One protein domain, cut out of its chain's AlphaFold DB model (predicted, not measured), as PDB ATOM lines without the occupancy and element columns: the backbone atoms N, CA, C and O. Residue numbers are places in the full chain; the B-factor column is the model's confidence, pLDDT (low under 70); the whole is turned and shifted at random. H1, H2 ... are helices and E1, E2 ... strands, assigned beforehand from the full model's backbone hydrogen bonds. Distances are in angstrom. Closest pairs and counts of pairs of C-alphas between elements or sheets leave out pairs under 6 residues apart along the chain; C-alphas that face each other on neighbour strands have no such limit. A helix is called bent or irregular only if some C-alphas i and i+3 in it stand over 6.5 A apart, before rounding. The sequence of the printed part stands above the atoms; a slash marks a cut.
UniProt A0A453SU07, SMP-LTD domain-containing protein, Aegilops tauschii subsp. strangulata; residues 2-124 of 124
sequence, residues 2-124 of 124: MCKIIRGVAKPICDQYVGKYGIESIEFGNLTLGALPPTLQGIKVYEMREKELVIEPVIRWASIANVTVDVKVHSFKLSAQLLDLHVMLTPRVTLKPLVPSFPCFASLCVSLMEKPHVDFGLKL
ATOM      1  N   MET A   2     128.665 136.574 106.774       90.94
ATOM      2  CA  MET A   2     129.101 137.844 107.390       90.94
ATOM      3  C   MET A   2     130.511 138.307 107.005       90.94
ATOM      4  O   MET A   2     130.677 139.452 106.605       90.94
ATOM      5  N   CYS A   3     131.514 137.423 107.019       93.62
ATOM      6  CA  CYS A   3     132.881 137.770 106.603       93.62
ATOM      7  C   CYS A   3     132.948 138.349 105.178       93.62
ATOM      8  O   CYS A   3     133.724 139.263 104.911       93.62
ATOM      9  N   LYS A   4     132.113 137.838 104.262       94.88
ATOM     10  CA  LYS A   4     132.022 138.333 102.880       94.88
ATOM     11  C   LYS A   4     131.402 139.731 102.835       94.88
ATOM     12  O   LYS A   4     131.886 140.571 102.087       94.88
ATOM     13  N   ILE A   5     130.377 139.980 103.653       96.62
ATOM     14  CA  ILE A   5     129.753 141.305 103.794       96.62
ATOM     15  C   ILE A   5     130.765 142.303 104.358       96.62
ATOM     16  O   ILE A   5     130.943 143.360 103.769       96.62
ATOM     17  N   ILE A   6     131.478 141.947 105.432       95.94
ATOM     18  CA  ILE A   6     132.507 142.805 106.038       95.94
ATOM     19  C   ILE A   6     133.560 143.184 104.997       95.94
ATOM     20  O   ILE A   6     133.819 144.368 104.812       95.94
ATOM     21  N   ARG A   7     134.107 142.209 104.257       95.69
ATOM     22  CA  ARG A   7     135.071 142.489 103.179       95.69
ATOM     23  C   ARG A   7     134.471 143.401 102.105       95.69
ATOM     24  O   ARG A   7     135.138 144.333 101.675       95.69
ATOM     25  N   GLY A   8     133.224 143.161 101.699       96.31
ATOM     26  CA  GLY A   8     132.535 143.968 100.690       96.31
ATOM     27  C   GLY A   8     132.290 145.418 101.119       96.31
ATOM     28  O   GLY A   8     132.488 146.320 100.315       96.31
ATOM     29  N   VAL A   9     131.907 145.648 102.378       96.62
ATOM     30  CA  VAL A   9     131.650 146.989 102.932       96.62
ATOM     31  C   VAL A   9     132.951 147.727 103.245       96.62
ATOM     32  O   VAL A   9     133.056 148.921 102.988       96.62
ATOM     33  N   ALA A  10     133.951 147.030 103.785       96.31
ATOM     34  CA  ALA A  10     135.216 147.642 104.175       96.31
ATOM     35  C   ALA A  10     136.119 147.952 102.976       96.31
ATOM     36  O   ALA A  10     136.822 148.956 103.001       96.31
ATOM     37  N   LYS A  11     136.077 147.145 101.907       95.06
ATOM     38  CA  LYS A  11     136.893 147.359 100.706       95.06
ATOM     39  C   LYS A  11     136.830 148.795 100.156       95.06
ATOM     40  O   LYS A  11     137.888 149.406 100.060       95.06
ATOM     41  N   PRO A  12     135.655 149.382  99.855       96.38
ATOM     42  CA  PRO A  12     135.598 150.752  99.350       96.38
ATOM     43  C   PRO A  12     136.080 151.797 100.366       96.38
ATOM     44  O   PRO A  12     136.468 152.885  99.957       96.38
ATOM     45  N   ILE A  13     136.070 151.501 101.671       96.25
ATOM     46  CA  ILE A  13     136.636 152.383 102.705       96.25
ATOM     47  C   ILE A  13     138.167 152.313 102.653       96.25
ATOM     48  O   ILE A  13     138.829 153.343 102.624       96.25
ATOM     49  N   CYS A  14     138.731 151.106 102.586       95.12
ATOM     50  CA  CYS A  14     140.170 150.882 102.459       95.12
ATOM     51  C   CYS A  14     140.736 151.484 101.163       95.12
ATOM     52  O   CYS A  14     141.760 152.165 101.191       95.12
ATOM     53  N   ASP A  15     140.036 151.296 100.043       94.94
ATOM     54  CA  ASP A  15     140.455 151.776  98.723       94.94
ATOM     55  C   ASP A  15     140.579 153.321  98.677       94.94
ATOM     56  O   ASP A  15     141.352 153.845  97.881       94.94
ATOM     57  N   GLN A  16     139.913 154.072  99.573       96.38
ATOM     58  CA  GLN A  16     140.063 155.539  99.675       96.38
ATOM     59  C   GLN A  16     141.449 155.999 100.153       96.38
ATOM     60  O   GLN A  16     141.786 157.182  99.997       96.38
ATOM     61  N   TYR A  17     142.224 155.101 100.765       95.19
ATOM     62  CA  TYR A  17     143.553 155.376 101.308       95.19
ATOM     63  C   TYR A  17     144.683 154.818 100.438       95.19
ATOM     64  O   TYR A  17     145.821 155.260 100.580       95.19
ATOM     65  N   VAL A  18     144.386 153.899  99.518       95.94
ATOM     66  CA  VAL A  18     145.375 153.369  98.571       95.94
ATOM     67  C   VAL A  18     145.894 154.502  97.678       95.94
ATOM     68  O   VAL A  18     145.132 155.338  97.196       95.94
ATOM     69  N   GLY A  19     147.215 154.568  97.498       94.56
ATOM     70  CA  GLY A  19     147.908 155.646  96.788       94.56
ATOM     71  C   GLY A  19     148.129 156.918  97.617       94.56
ATOM     72  O   GLY A  19     148.855 157.809  97.178       94.56
ATOM     73  N   LYS A  20     147.563 157.016  98.829       94.56
ATOM     74  CA  LYS A  20     147.831 158.109  99.776       94.56
ATOM     75  C   LYS A  20     148.853 157.664 100.812       94.56
ATOM     76  O   LYS A  20     148.904 156.498 101.185       94.56
ATOM     77  N   TYR A  21     149.665 158.602 101.296       91.25
ATOM     78  CA  TYR A  21     150.627 158.356 102.381       91.25
ATOM     79  C   TYR A  21     151.617 157.198 102.111       91.25
ATOM     80  O   TYR A  21     152.140 156.601 103.046       91.25
ATOM     81  N   GLY A  22     151.864 156.859 100.839       93.75
ATOM     82  CA  GLY A  22     152.717 155.730 100.453       93.75
ATOM     83  C   GLY A  22     152.086 154.342 100.629       93.75
ATOM     84  O   GLY A  22     152.807 153.351 100.537       93.75
ATOM     85  N   ILE A  23     150.777 154.258 100.894       96.62
ATOM     86  CA  ILE A  23     150.040 152.997 101.028       96.62
ATOM     87  C   ILE A  23     149.823 152.385  99.642       96.62
ATOM     88  O   ILE A  23     149.151 152.966  98.791       96.62
ATOM     89  N   GLU A  24     150.359 151.187  99.433       96.69
ATOM     90  CA  GLU A  24     150.219 150.419  98.195       96.69
ATOM     91  C   GLU A  24     148.986 149.511  98.221       96.69
ATOM     92  O   GLU A  24     148.288 149.391  97.217       96.69
ATOM     93  N   SER A  25     148.699 148.881  99.363       96.50
ATOM     94  CA  SER A  25     147.495 148.064  99.540       96.50
ATOM     95  C   SER A  25     147.060 147.977 101.002       96.50
ATOM     96  O   SER A  25     147.861 148.149 101.925       96.50
ATOM     97  N   ILE A  26     145.765 147.719 101.199       97.25
ATOM     98  CA  ILE A  26     145.153 147.396 102.489       97.25
ATOM     99  C   ILE A  26     144.300 146.149 102.271       97.25
ATOM    100  O   ILE A  26     143.329 146.176 101.512       97.25
ATOM    101  N   GLU A  27     144.662 145.047 102.918       95.50
ATOM    102  CA  GLU A  27     144.075 143.736 102.663       95.50
ATOM    103  C   GLU A  27     143.688 143.034 103.962       95.50
ATOM    104  O   GLU A  27     144.376 143.107 104.974       95.50
ATOM    105  N   PHE A  28     142.572 142.311 103.937       96.00
ATOM    106  CA  PHE A  28     142.191 141.451 105.054       96.00
ATOM    107  C   PHE A  28     142.924 140.113 104.956       96.00
ATOM    108  O   PHE A  28     142.654 139.341 104.030       96.00
ATOM    109  N   GLY A  29     143.747 139.806 105.956       92.75
ATOM    110  CA  GLY A  29     144.320 138.482 106.176       92.75
ATOM    111  C   GLY A  29     143.273 137.515 106.739       92.75
ATOM    112  O   GLY A  29     142.229 137.257 106.120       92.75
ATOM    113  N   ASN A  30     143.532 136.982 107.938       93.88
ATOM    114  CA  ASN A  30     142.549 136.169 108.652       93.88
ATOM    115  C   ASN A  30     141.313 137.021 108.996       93.88
ATOM    116  O   ASN A  30     141.446 138.165 109.412       93.88
ATOM    117  N   LEU A  31     140.110 136.493 108.777       96.75
ATOM    118  CA  LEU A  31     138.864 137.159 109.158       96.75
ATOM    119  C   LEU A  31     137.874 136.099 109.624       96.75
ATOM    120  O   LEU A  31     137.098 135.543 108.838       96.75
ATOM    121  N   THR A  32     137.909 135.848 110.924       96.50
ATOM    122  CA  THR A  32     136.973 134.977 111.628       96.50
ATOM    123  C   THR A  32     136.267 135.765 112.719       96.50
ATOM    124  O   THR A  32     136.829 136.672 113.324       96.50
ATOM    125  N   LEU A  33     135.007 135.418 112.951       95.69
ATOM    126  CA  LEU A  33     134.146 136.058 113.944       95.69
ATOM    127  C   LEU A  33     133.833 135.101 115.102       95.69
ATOM    128  O   LEU A  33     132.808 135.255 115.759       95.69
ATOM    129  N   GLY A  34     134.672 134.086 115.315       93.50
ATOM    130  CA  GLY A  34     134.409 133.005 116.261       93.50
ATOM    131  C   GLY A  34     133.266 132.070 115.837       93.50
ATOM    132  O   GLY A  34     132.634 132.246 114.795       93.50
ATOM    133  N   ALA A  35     133.034 131.040 116.652       92.94
ATOM    134  CA  ALA A  35     131.978 130.042 116.438       92.94
ATOM    135  C   ALA A  35     130.705 130.319 117.257       92.94
ATOM    136  O   ALA A  35     129.647 129.772 116.953       92.94
ATOM    137  N   LEU A  36     130.801 131.155 118.297       93.38
ATOM    138  CA  LEU A  36     129.677 131.467 119.174       93.38
ATOM    139  C   LEU A  36     128.815 132.576 118.551       93.38
ATOM    140  O   LEU A  36     129.353 133.633 118.205       93.38
ATOM    141  N   PRO A  37     127.499 132.365 118.390       94.50
ATOM    142  CA  PRO A  37     126.610 133.378 117.838       94.50
ATOM    143  C   PRO A  37     126.292 134.480 118.866       94.50
ATOM    144  O   PRO A  37     126.472 134.285 120.071       94.50
ATOM    145  N   PRO A  38     125.766 135.634 118.416       95.94
ATOM    146  CA  PRO A  38     125.133 136.602 119.300       95.94
ATOM    147  C   PRO A  38     123.996 135.972 120.109       95.94
ATOM    148  O   PRO A  38     123.265 135.110 119.623       95.94
ATOM    149  N   THR A  39     123.816 136.457 121.331       97.38
ATOM    150  CA  THR A  39     122.760 136.035 122.252       97.38
ATOM    151  C   THR A  39     121.698 137.115 122.379       97.38
ATOM    152  O   THR A  39     122.004 138.311 122.414       97.38
ATOM    153  N   LEU A  40     120.445 136.682 122.475       96.81
ATOM    154  CA  LEU A  40     119.317 137.546 122.777       96.81
ATOM    155  C   LEU A  40     119.077 137.517 124.288       96.81
ATOM    156  O   LEU A  40     118.783 136.471 124.857       96.81
ATOM    157  N   GLN A  41     119.244 138.665 124.933       96.31
ATOM    158  CA  GLN A  41     119.175 138.816 126.389       96.31
ATOM    159  C   GLN A  41     117.790 139.263 126.867       96.31
ATOM    160  O   GLN A  41     117.480 139.197 128.051       96.31
ATOM    161  N   GLY A  42     116.958 139.741 125.948       96.12
ATOM    162  CA  GLY A  42     115.603 140.191 126.225       96.12
ATOM    163  C   GLY A  42     114.989 140.839 124.995       96.12
ATOM    164  O   GLY A  42     115.688 141.131 124.024       96.12
ATOM    165  N   ILE A  43     113.678 141.053 125.037       96.69
ATOM    166  CA  ILE A  43     112.922 141.719 123.976       96.69
ATOM    167  C   ILE A  43     111.937 142.675 124.632       96.69
ATOM    168  O   ILE A  43     111.220 142.283 125.551       96.69
ATOM    169  N   LYS A  44     111.876 143.909 124.136       95.75
ATOM    170  CA  LYS A  44     110.745 144.805 124.381       95.75
ATOM    171  C   LYS A  44     109.902 144.873 123.119       95.75
ATOM    172  O   LYS A  44     110.444 144.993 122.023       95.75
ATOM    173  N   VAL A  45     108.591 144.773 123.275       95.62
ATOM    174  CA  VAL A  45     107.643 144.834 122.162       95.62
ATOM    175  C   VAL A  45     106.654 145.948 122.448       95.62
ATOM    176  O   VAL A  45     106.114 146.031 123.550       95.62
ATOM    177  N   TYR A  46     106.433 146.796 121.453       92.19
ATOM    178  CA  TYR A  46     105.479 147.888 121.504       92.19
ATOM    179  C   TYR A  46     104.489 147.719 120.358       92.19
ATOM    180  O   TYR A  46     104.877 147.676 119.187       92.19
ATOM    181  N   GLU A  47     103.211 147.648 120.706       83.06
ATOM    182  CA  GLU A  47     102.121 147.747 119.746       83.06
ATOM    183  C   GLU A  47     101.663 149.205 119.689       83.06
ATOM    184  O   GLU A  47     101.246 149.784 120.694       83.06
ATOM    185  N   MET A  48     101.806 149.824 118.519       77.56
ATOM    186  CA  MET A  48     101.451 151.225 118.316       77.56
ATOM    187  C   MET A  48     100.068 151.331 117.667       77.56
ATOM    188  O   MET A  48      99.641 150.451 116.921       77.56
ATOM    189  N   ARG A  49      99.373 152.453 117.894       73.00
ATOM    190  CA  ARG A  49      98.004 152.681 117.386       73.00
ATOM    191  C   ARG A  49      97.890 152.673 115.847       73.00
ATOM    192  O   ARG A  49      96.788 152.534 115.329       73.00
ATOM    193  N   GLU A  50      98.999 152.787 115.116       76.25
ATOM    194  CA  GLU A  50      99.048 152.987 113.657       76.25
ATOM    195  C   GLU A  50      99.294 151.704 112.833       76.25
ATOM    196  O   GLU A  50      99.827 151.777 111.728       76.25
ATOM    197  N   LYS A  51      98.915 150.514 113.329       86.56
ATOM    198  CA  LYS A  51      99.276 149.225 112.693       86.56
ATOM    199  C   LYS A  51     100.793 149.104 112.504       86.56
ATOM    200  O   LYS A  51     101.265 148.713 111.437       86.56
ATOM    201  N   GLU A  52     101.555 149.455 113.531       93.69
ATOM    202  CA  GLU A  52     103.005 149.279 113.553       93.69
ATOM    203  C   GLU A  52     103.383 148.367 114.721       93.69
ATOM    204  O   GLU A  52     102.898 148.547 115.842       93.69
ATOM    205  N   LEU A  53     104.274 147.411 114.458       95.12
ATOM    206  CA  LEU A  53     104.902 146.597 115.495       95.12
ATOM    207  C   LEU A  53     106.353 147.037 115.647       95.12
ATOM    208  O   LEU A  53     107.123 146.974 114.687       95.12
ATOM    209  N   VAL A  54     106.729 147.459 116.852       96.00
ATOM    210  CA  VAL A  54     108.111 147.820 117.178       96.00
ATOM    211  C   VAL A  54     108.683 146.793 118.143       96.00
ATOM    212  O   VAL A  54     108.093 146.501 119.181       96.00
ATOM    213  N   ILE A  55     109.846 146.248 117.805       96.62
ATOM    214  CA  ILE A  55     110.550 145.220 118.564       96.62
ATOM    215  C   ILE A  55     111.962 145.726 118.845       96.62
ATOM    216  O   ILE A  55     112.697 146.082 117.927       96.62
ATOM    217  N   GLU A  56     112.355 145.738 120.111       97.06
ATOM    218  CA  GLU A  56     113.691 146.125 120.558       97.06
ATOM    219  C   GLU A  56     114.353 144.940 121.273       97.06
ATOM    220  O   GLU A  56     114.194 144.776 122.490       97.06
ATOM    221  N   PRO A  57     115.050 144.049 120.541       97.06
ATOM    222  CA  PRO A  57     115.835 142.994 121.162       97.06
ATOM    223  C   PRO A  57     117.102 143.569 121.801       97.06
ATOM    224  O   PRO A  57     117.769 144.421 121.226       97.06
ATOM    225  N   VAL A  58     117.486 143.057 122.964       97.00
ATOM    226  CA  VAL A  58     118.789 143.339 123.577       97.00
ATOM    227  C   VAL A  58     119.752 142.241 123.142       97.00
ATOM    228  O   VAL A  58     119.585 141.082 123.525       97.00
ATOM    229  N   ILE A  59     120.750 142.592 122.335       97.44
ATOM    230  CA  ILE A  59     121.705 141.647 121.748       97.44
ATOM    231  C   ILE A  59     123.070 141.838 122.404       97.44
ATOM    232  O   ILE A  59     123.593 142.952 122.473       97.44
ATOM    233  N   ARG A  60     123.670 140.732 122.851       97.69
ATOM    234  CA  ARG A  60     125.058 140.683 123.327       97.69
ATOM    235  C   ARG A  60     125.833 139.618 122.584       97.69
ATOM    236  O   ARG A  60     125.343 138.503 122.411       97.69
ATOM    237  N   TRP A  61     127.055 139.933 122.194       97.69
ATOM    238  CA  TRP A  61     127.916 139.005 121.484       97.69
ATOM    239  C   TRP A  61     129.351 139.133 121.964       97.69
ATOM    240  O   TRP A  61     129.977 140.162 121.742       97.69
ATOM    241  N   ALA A  62     129.852 138.087 122.613       96.94
ATOM    242  CA  ALA A  62     131.257 137.934 122.947       96.94
ATOM    243  C   ALA A  62     131.842 136.852 122.039       96.94
ATOM    244  O   ALA A  62     131.318 135.738 121.969       96.94
ATOM    245  N   SER A  63     132.896 137.197 121.314       95.62
ATOM    246  CA  SER A  63     133.476 136.362 120.278       95.62
ATOM    247  C   SER A  63     134.994 136.345 120.367       95.62
ATOM    248  O   SER A  63     135.631 137.389 120.462       95.62
ATOM    249  N   ILE A  64     135.571 135.156 120.197       94.81
ATOM    250  CA  ILE A  64     136.996 134.955 119.898       94.81
ATOM    251  C   ILE A  64     137.301 135.303 118.429       94.81
ATOM    252  O   ILE A  64     137.814 134.491 117.656       94.81
ATOM    253  N   ALA A  65     136.881 136.495 118.005       96.25
ATOM    254  CA  ALA A  65     137.124 136.993 116.663       96.25
ATOM    255  C   ALA A  65     138.632 137.121 116.421       96.25
ATOM    256  O   ALA A  65     139.402 137.413 117.331       96.25
ATOM    257  N   ASN A  66     139.047 136.910 115.179       96.88
ATOM    258  CA  ASN A  66     140.415 137.133 114.747       96.88
ATOM    259  C   ASN A  66     140.367 137.757 113.358       96.88
ATOM    260  O   ASN A  66     140.059 137.081 112.367       96.88
ATOM    261  N   VAL A  67     140.606 139.066 113.321       97.38
ATOM    262  CA  VAL A  67     140.575 139.874 112.105       97.38
ATOM    263  C   VAL A  67     141.920 140.564 111.942       97.38
ATOM    264  O   VAL A  67     142.254 141.462 112.704       97.38
ATOM    265  N   THR A  68     142.681 140.161 110.935       97.62
ATOM    266  CA  THR A  68     143.958 140.776 110.572       97.62
ATOM    267  C   THR A  68     143.767 141.680 109.362       97.62
ATOM    268  O   THR A  68     143.179 141.268 108.358       97.62
ATOM    269  N   VAL A  69     144.296 142.895 109.447       97.31
ATOM    270  CA  VAL A  69     144.404 143.842 108.339       97.31
ATOM    271  C   VAL A  69     145.879 144.097 108.080       97.31
ATOM    272  O   VAL A  69     146.602 144.558 108.959       97.31
ATOM    273  N   ASP A  70     146.303 143.794 106.864       96.62
ATOM    274  CA  ASP A  70     147.646 144.015 106.366       96.62
ATOM    275  C   ASP A  70     147.679 145.308 105.550       96.62
ATOM    276  O   ASP A  70     146.867 145.501 104.647       96.62
ATOM    277  N   VAL A  71     148.634 146.183 105.848       97.00
ATOM    278  CA  VAL A  71     148.886 147.428 105.124       97.00
ATOM    279  C   VAL A  71     150.281 147.360 104.523       97.00
ATOM    280  O   VAL A  71     151.274 147.215 105.239       97.00
ATOM    281  N   LYS A  72     150.370 147.479 103.200       96.88
ATOM    282  CA  LYS A  72     151.645 147.550 102.490       96.88
ATOM    283  C   LYS A  72     152.016 149.009 102.248       96.88
ATOM    284  O   LYS A  72     151.235 149.750 101.656       96.88
ATOM    285  N   VAL A  73     153.202 149.414 102.693       96.19
ATOM    286  CA  VAL A  73     153.755 150.762 102.513       96.19
ATOM    287  C   VAL A  73     155.181 150.621 101.993       96.19
ATOM    288  O   VAL A  73     156.078 150.240 102.746       96.19
ATOM    289  N   HIS A  74     155.410 150.926 100.714       89.56
ATOM    290  CA  HIS A  74     156.691 150.661 100.045       89.56
ATOM    291  C   HIS A  74     157.133 149.191 100.254       89.56
ATOM    292  O   HIS A  74     156.361 148.250 100.059       89.56
ATOM    293  N   SER A  75     158.366 148.976 100.719       89.19
ATOM    294  CA  SER A  75     158.916 147.651 101.030       89.19
ATOM    295  C   SER A  75     158.474 147.090 102.391       89.19
ATOM    296  O   SER A  75     158.873 145.980 102.738       89.19
ATOM    297  N   PHE A  76     157.681 147.829 103.176       94.25
ATOM    298  CA  PHE A  76     157.224 147.407 104.500       94.25
ATOM    299  C   PHE A  76     155.799 146.854 104.457       94.25
ATOM    300  O   PHE A  76     154.917 147.382 103.779       94.25
ATOM    301  N   LYS A  77     155.567 145.803 105.245       94.25
ATOM    302  CA  LYS A  77     154.240 145.256 105.525       94.25
ATOM    303  C   LYS A  77     153.956 145.429 107.014       94.25
ATOM    304  O   LYS A  77     154.689 144.895 107.840       94.25
ATOM    305  N   LEU A  78     152.916 146.186 107.332       95.50
ATOM    306  CA  LEU A  78     152.397 146.377 108.683       95.50
ATOM    307  C   LEU A  78     151.125 145.548 108.833       95.50
ATOM    308  O   LEU A  78     150.362 145.428 107.877       95.50
ATOM    309  N   SER A  79     150.874 145.007 110.019       96.31
ATOM    310  CA  SER A  79     149.704 144.165 110.263       96.31
ATOM    311  C   SER A  79     149.070 144.560 111.584       96.31
ATOM    312  O   SER A  79     149.726 144.537 112.613       96.31
ATOM    313  N   ALA A  80     147.786 144.898 111.560       97.19
ATOM    314  CA  ALA A  80     146.996 145.126 112.761       97.19
ATOM    315  C   ALA A  80     146.004 143.975 112.928       97.19
ATOM    316  O   ALA A  80     145.410 143.503 111.957       97.19
ATOM    317  N   GLN A  81     145.810 143.517 114.155       97.75
ATOM    318  CA  GLN A  81     144.947 142.396 114.479       97.75
ATOM    319  C   GLN A  81     143.929 142.802 115.543       97.75
ATOM    320  O   GLN A  81     144.293 143.243 116.631       97.75
ATOM    321  N   LEU A  82     142.654 142.612 115.226       97.69
ATOM    322  CA  LEU A  82     141.538 142.719 116.155       97.69
ATOM    323  C   LEU A  82     141.209 141.331 116.709       97.69
ATOM    324  O   LEU A  82     141.046 140.370 115.947       97.69
ATOM    325  N   LEU A  83     141.112 141.256 118.032       97.06
ATOM    326  CA  LEU A  83     140.851 140.057 118.821       97.06
ATOM    327  C   LEU A  83     139.707 140.307 119.808       97.06
ATOM    328  O   LEU A  83     139.381 141.456 120.087       97.06
ATOM    329  N   ASP A  84     139.121 139.232 120.334       95.44
ATOM    330  CA  ASP A  84     138.203 139.268 121.483       95.44
ATOM    331  C   ASP A  84     137.107 140.341 121.365       95.44
ATOM    332  O   ASP A  84     137.010 141.276 122.155       95.44
ATOM    333  N   LEU A  85     136.286 140.215 120.320       96.81
ATOM    334  CA  LEU A  85     135.217 141.156 120.008       96.81
ATOM    335  C   LEU A  85     134.047 141.001 120.986       96.81
ATOM    336  O   LEU A  85     133.416 139.944 121.050       96.81
ATOM    337  N   HIS A  86     133.680 142.091 121.649       97.50
ATOM    338  CA  HIS A  86     132.480 142.197 122.464       97.50
ATOM    339  C   HIS A  86     131.563 143.302 121.937       97.50
ATOM    340  O   HIS A  86     131.937 144.469 121.861       97.50
ATOM    341  N   VAL A  87     130.334 142.937 121.578       97.31
ATOM    342  CA  VAL A  87     129.315 143.860 121.077       97.31
ATOM    343  C   VAL A  87     128.076 143.797 121.958       97.31
ATOM    344  O   VAL A  87     127.560 142.717 122.248       97.31
ATOM    345  N   MET A  88     127.551 144.961 122.333       97.69
ATOM    346  CA  MET A  88     126.227 145.105 122.929       97.69
ATOM    347  C   MET A  88     125.437 146.135 122.130       97.69
ATOM    348  O   MET A  88     125.893 147.263 121.929       97.69
ATOM    349  N   LEU A  89     124.248 145.755 121.675       97.25
ATOM    350  CA  LEU A  89     123.359 146.659 120.959       97.25
ATOM    351  C   LEU A  89     121.893 146.350 121.252       97.25
ATOM    352  O   LEU A  89     121.520 145.202 121.493       97.25
ATOM    353  N   THR A  90     121.066 147.383 121.149       97.06
ATOM    354  CA  THR A  90     119.608 147.278 121.230       97.06
ATOM    355  C   THR A  90     119.026 147.903 119.962       97.06
ATOM    356  O   THR A  90     118.721 149.098 119.956       97.06
ATOM    357  N   PRO A  91     118.977 147.168 118.832       97.06
ATOM    358  CA  PRO A  91     118.382 147.702 117.620       97.06
ATOM    359  C   PRO A  91     116.872 147.844 117.801       97.06
ATOM    360  O   PRO A  91     116.248 147.088 118.539       97.06
ATOM    361  N   ARG A  92     116.276 148.791 117.085       96.81
ATOM    362  CA  ARG A  92     114.833 148.914 116.932       96.81
ATOM    363  C   ARG A  92     114.441 148.337 115.581       96.81
ATOM    364  O   ARG A  92     114.920 148.783 114.542       96.81
ATOM    365  N   VAL A  93     113.565 147.346 115.612       96.94
ATOM    366  CA  VAL A  93     112.976 146.707 114.440       96.94
ATOM    367  C   VAL A  93     111.524 147.151 114.341       96.94
ATOM    368  O   VAL A  93     110.751 146.934 115.268       96.94
ATOM    369  N   THR A  94     111.141 147.776 113.234       96.00
ATOM    370  CA  THR A  94     109.776 148.261 113.004       96.00
ATOM    371  C   THR A  94     109.175 147.577 111.786       96.00
ATOM    372  O   THR A  94     109.728 147.667 110.690       96.00
ATOM    373  N   LEU A  95     108.028 146.923 111.976       95.94
ATOM    374  CA  LEU A  95     107.209 146.352 110.910       95.94
ATOM    375  C   LEU A  95     106.043 147.291 110.625       95.94
ATOM    376  O   LEU A  95     105.224 147.532 111.518       95.94
ATOM    377  N   LYS A  96     105.970 147.833 109.403       94.38
ATOM    378  CA  LYS A  96     104.911 148.782 109.049       94.38
ATOM    379  C   LYS A  96     104.631 148.964 107.552       94.38
ATOM    380  O   LYS A  96     105.550 148.853 106.746       94.38
ATOM    381  N   PRO A  97     103.394 149.342 107.186       94.62
ATOM    382  CA  PRO A  97     102.183 149.040 107.949       94.62
ATOM    383  C   PRO A  97     102.006 147.523 108.094       94.62
ATOM    384  O   PRO A  97     102.426 146.758 107.222       94.62
ATOM    385  N   LEU A  98     101.371 147.089 109.180       94.44
ATOM    386  CA  LEU A  98     100.861 145.728 109.305       94.44
ATOM    387  C   LEU A  98      99.673 145.548 108.353       94.44
ATOM    388  O   LEU A  98      98.778 146.397 108.264       94.44
ATOM    389  N   VAL A  99      99.675 144.432 107.630       94.56
ATOM    390  CA  VAL A  99      98.674 144.078 106.613       94.56
ATOM    391  C   VAL A  99      98.119 142.678 106.895       94.56
ATOM    392  O   VAL A  99      98.800 141.876 107.525       94.56
ATOM    393  N   PRO A 100      96.892 142.344 106.458       94.12
ATOM    394  CA  PRO A 100      96.281 141.047 106.768       94.12
ATOM    395  C   PRO A 100      96.810 139.881 105.912       94.12
ATOM    396  O   PRO A 100      96.500 138.728 106.195       94.12
ATOM    397  N   SER A 101      97.583 140.154 104.858       95.50
ATOM    398  CA  SER A 101      98.187 139.138 103.990       95.50
ATOM    399  C   SER A 101      99.615 138.820 104.424       95.50
ATOM    400  O   SER A 101     100.402 139.742 104.636       95.50
ATOM    401  N   PHE A 102      99.983 137.538 104.474       94.94
ATOM    402  CA  PHE A 102     101.363 137.103 104.725       94.94
ATOM    403  C   PHE A 102     102.357 137.824 103.782       94.94
ATOM    404  O   PHE A 102     102.072 137.903 102.584       94.94
ATOM    405  N   PRO A 103     103.491 138.370 104.278       94.50
ATOM    406  CA  PRO A 103     104.111 138.170 105.599       94.50
ATOM    407  C   PRO A 103     103.592 139.080 106.733       94.50
ATOM    408  O   PRO A 103     104.240 139.213 107.764       94.50
ATOM    409  N   CYS A 104     102.414 139.680 106.565       94.88
ATOM    410  CA  CYS A 104     101.689 140.502 107.540       94.88
ATOM    411  C   CYS A 104     102.262 141.907 107.793       94.88
ATOM    412  O   CYS A 104     101.790 142.622 108.677       94.88
ATOM    413  N   PHE A 105     103.233 142.348 106.992       95.38
ATOM    414  CA  PHE A 105     103.753 143.718 106.978       95.38
ATOM    415  C   PHE A 105     104.206 144.110 105.568       95.38
ATOM    416  O   PHE A 105     104.565 143.244 104.769       95.38
ATOM    417  N   ALA A 106     104.207 145.408 105.261       95.12
ATOM    418  CA  ALA A 106     104.664 145.916 103.961       95.12
ATOM    419  C   ALA A 106     106.133 146.385 103.951       95.12
ATOM    420  O   ALA A 106     106.763 146.392 102.898       95.12
ATOM    421  N   SER A 107     106.695 146.765 105.103       94.94
ATOM    422  CA  SER A 107     108.096 147.182 105.231       94.94
ATOM    423  C   SER A 107     108.705 146.755 106.565       94.94
ATOM    424  O   SER A 107     108.018 146.690 107.587       94.94
ATOM    425  N   LEU A 108     110.010 146.482 106.528       96.19
ATOM    426  CA  LEU A 108     110.876 146.191 107.667       96.19
ATOM    427  C   LEU A 108     111.929 147.298 107.754       96.19
ATOM    428  O   LEU A 108     112.745 147.454 106.847       96.19
ATOM    429  N   CYS A 109     111.937 148.033 108.859       95.38
ATOM    430  CA  CYS A 109     112.976 149.006 109.172       95.38
ATOM    431  C   CYS A 109     113.796 148.516 110.366       95.38
ATOM    432  O   CYS A 109     113.228 148.057 111.356       95.38
ATOM    433  N   VAL A 110     115.121 148.621 110.280       96.50
ATOM    434  CA  VAL A 110     116.039 148.308 111.379       96.50
ATOM    435  C   VAL A 110     116.911 149.529 111.627       96.50
ATOM    436  O   VAL A 110     117.576 150.011 110.712       96.50
ATOM    437  N   SER A 111     116.921 150.022 112.860       95.88
ATOM    438  CA  SER A 111     117.745 151.153 113.278       95.88
ATOM    439  C   SER A 111     118.454 150.874 114.597       95.88
ATOM    440  O   SER A 111     118.090 149.976 115.353       95.88
ATOM    441  N   LEU A 112     119.495 151.650 114.879       94.88
ATOM    442  CA  LEU A 112     120.127 151.710 116.191       94.88
ATOM    443  C   LEU A 112     119.711 153.029 116.835       94.88
ATOM    444  O   LEU A 112     119.946 154.089 116.259       94.88
ATOM    445  N   MET A 113     119.067 152.956 117.999       87.38
ATOM    446  CA  MET A 113     118.626 154.150 118.733       87.38
ATOM    447  C   MET A 113     119.782 154.814 119.488       87.38
ATOM    448  O   MET A 113     119.766 156.015 119.730       87.38
ATOM    449  N   GLU A 114     120.801 154.025 119.825       92.06
ATOM    450  CA  GLU A 114     122.001 154.449 120.531       92.06
ATOM    451  C   GLU A 114     123.232 153.848 119.851       92.06
ATOM    452  O   GLU A 114     123.147 152.836 119.143       92.06
ATOM    453  N   LYS A 115     124.397 154.466 120.067       94.81
ATOM    454  CA  LYS A 115     125.662 153.915 119.581       94.81
ATOM    455  C   LYS A 115     125.885 152.545 120.239       94.81
ATOM    456  O   LYS A 115     125.826 152.461 121.465       94.81
ATOM    457  N   PRO A 116     126.169 151.485 119.465       96.00
ATOM    458  CA  PRO A 116     126.444 150.182 120.046       96.00
ATOM    459  C   PRO A 116     127.718 150.252 120.889       96.00
ATOM    460  O   PRO A 116     128.679 150.942 120.531       96.00
ATOM    461  N   HIS A 117     127.737 149.512 121.992       97.19
ATOM    462  CA  HIS A 117     128.968 149.291 122.733       97.19
ATOM    463  C   HIS A 117     129.782 148.235 121.990       97.19
ATOM    464  O   HIS A 117     129.286 147.137 121.733       97.19
ATOM    465  N   VAL A 118     131.006 148.588 121.611       96.88
ATOM    466  CA  VAL A 118     131.931 147.713 120.896       96.88
ATOM    467  C   VAL A 118     133.274 147.814 121.599       96.88
ATOM    468  O   VAL A 118     133.845 148.900 121.659       96.88
ATOM    469  N   ASP A 119     133.741 146.687 122.111       97.75
ATOM    470  CA  ASP A 119     135.035 146.526 122.760       97.75
ATOM    471  C   ASP A 119     135.799 145.388 122.077       97.75
ATOM    472  O   ASP A 119     135.192 144.444 121.565       97.75
ATOM    473  N   PHE A 120     137.117 145.522 121.982       97.38
ATOM    474  CA  PHE A 120     137.974 144.543 121.319       97.38
ATOM    475  C   PHE A 120     139.434 144.715 121.726       97.38
ATOM    476  O   PHE A 120     139.909 145.822 121.982       97.38
ATOM    477  N   GLY A 121     140.179 143.614 121.699       97.56
ATOM    478  CA  GLY A 121     141.632 143.641 121.764       97.56
ATOM    479  C   GLY A 121     142.231 144.117 120.442       97.56
ATOM    480  O   GLY A 121     141.815 143.675 119.369       97.56
ATOM    481  N   LEU A 122     143.234 144.992 120.505       97.56
ATOM    482  CA  LEU A 122     144.029 145.405 119.348       97.56
ATOM    483  C   LEU A 122     145.488 145.006 119.560       97.56
ATOM    484  O   LEU A 122     146.099 145.363 120.567       97.56
ATOM    485  N   LYS A 123     146.050 144.301 118.583       96.94
ATOM    486  CA  LYS A 123     147.466 143.950 118.511       96.94
ATOM    487  C   LYS A 123     148.066 144.552 117.239       96.94
ATOM    488  O   LYS A 123     147.465 144.439 116.173       96.94
ATOM    489  N   LEU A 124     149.218 145.202 117.371       92.88
ATOM    490  CA  LEU A 124     149.984 145.827 116.287       92.88
ATOM    491  C   LEU A 124     151.280 145.054 116.023       92.88
ATOM    492  O   LEU A 124     151.719 144.328 116.948       92.88
TER     493      LEU A 124
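AT A GLANCE: This is residues 2 to 124 of the 124 residues of the protein "SMP-LTD domain-containing protein" of Aegilops tauschii subsp. strangulata (UniProt A0A453SU07). Picture a long, narrow sheet arched over its middle, with the longest strand, E3, running through both arms of the arch and one helix, H1, tucked under one arm over E1. That arm holds E1, E4, E7 and one part of E3; the other holds E2, E5, E6 and the rest of E3. The printed part has 123 residues, with one named helix followed by seven named strands, in the order H1 E1 E2 E3 E4 E5 E6 E7, and its class is mostly strand. The sheet is branched, with its neighbour strands antiparallel. The whole is loose, with a radius of gyration of the C-alphas of 19.6 A and spans of 63 by 28 by 24 A.

HOW THE PARTS SIT: Start at H1, residues 2 to 15, which is on the sheet at a height of 8.3 A and lies over E1, residues 23 to 32. It runs along that strand at 11 degrees on the local plane, and their closest C-alphas, of Cys 14 and Ile 26, are 6.1 A apart. H1 is only just irregular, with C-alphas 9 and 12 6.53 A apart; 8 of its 10 O i to N i+4 pairs are within hydrogen-bond range. Next look at E3, residues 52 to 73, which bends by 76 degrees at residue 62. On one side of it lie E1, with N 27 and O 70 2.8 A apart, and E2, residues 39 to 48, with N 44 and O 56 3.0 A apart. On the other side lie E4, residues 76 to 89, with N 69 and O 80 2.8 A apart, and E5, residues 91 to 98, with N 55 and O 93 2.8 A apart. E2, E3 and E4 form a meander, each strand the antiparallel neighbour of the one before. E4 runs on into E5 at 61 degrees. E6, residues 105 to 112, forms a hairpin with E5, with N 94 and O 109 2.8 A apart. E7, residues 117 to 123, is beside E4, with N 83 and O 121 2.9 A apart.

IN THESE COORDINATES: Find C-alpha 2 at (129.101, 137.844, 107.390), where H1 begins its 20.0 A. E1 spans 24.7 A and E2 26.5 A. From C-alpha 52 at (103.005, 149.279, 113.553), E3 covers 52.0 A; E4 covers 37.7 A. E5, E6 and E7 measure 19.5, 20.4 and 19.7 A, and E7 ends at C-alpha 123 at (147.466, 143.950, 118.511).

THE WHOLE: The two C-alphas farthest apart, of Arg 49 and Ser 75, are 63.3 A apart. The printed part has no cut, and no link is long. The mean pLDDT of the printed part is 95.0, and no printed residue is under 70.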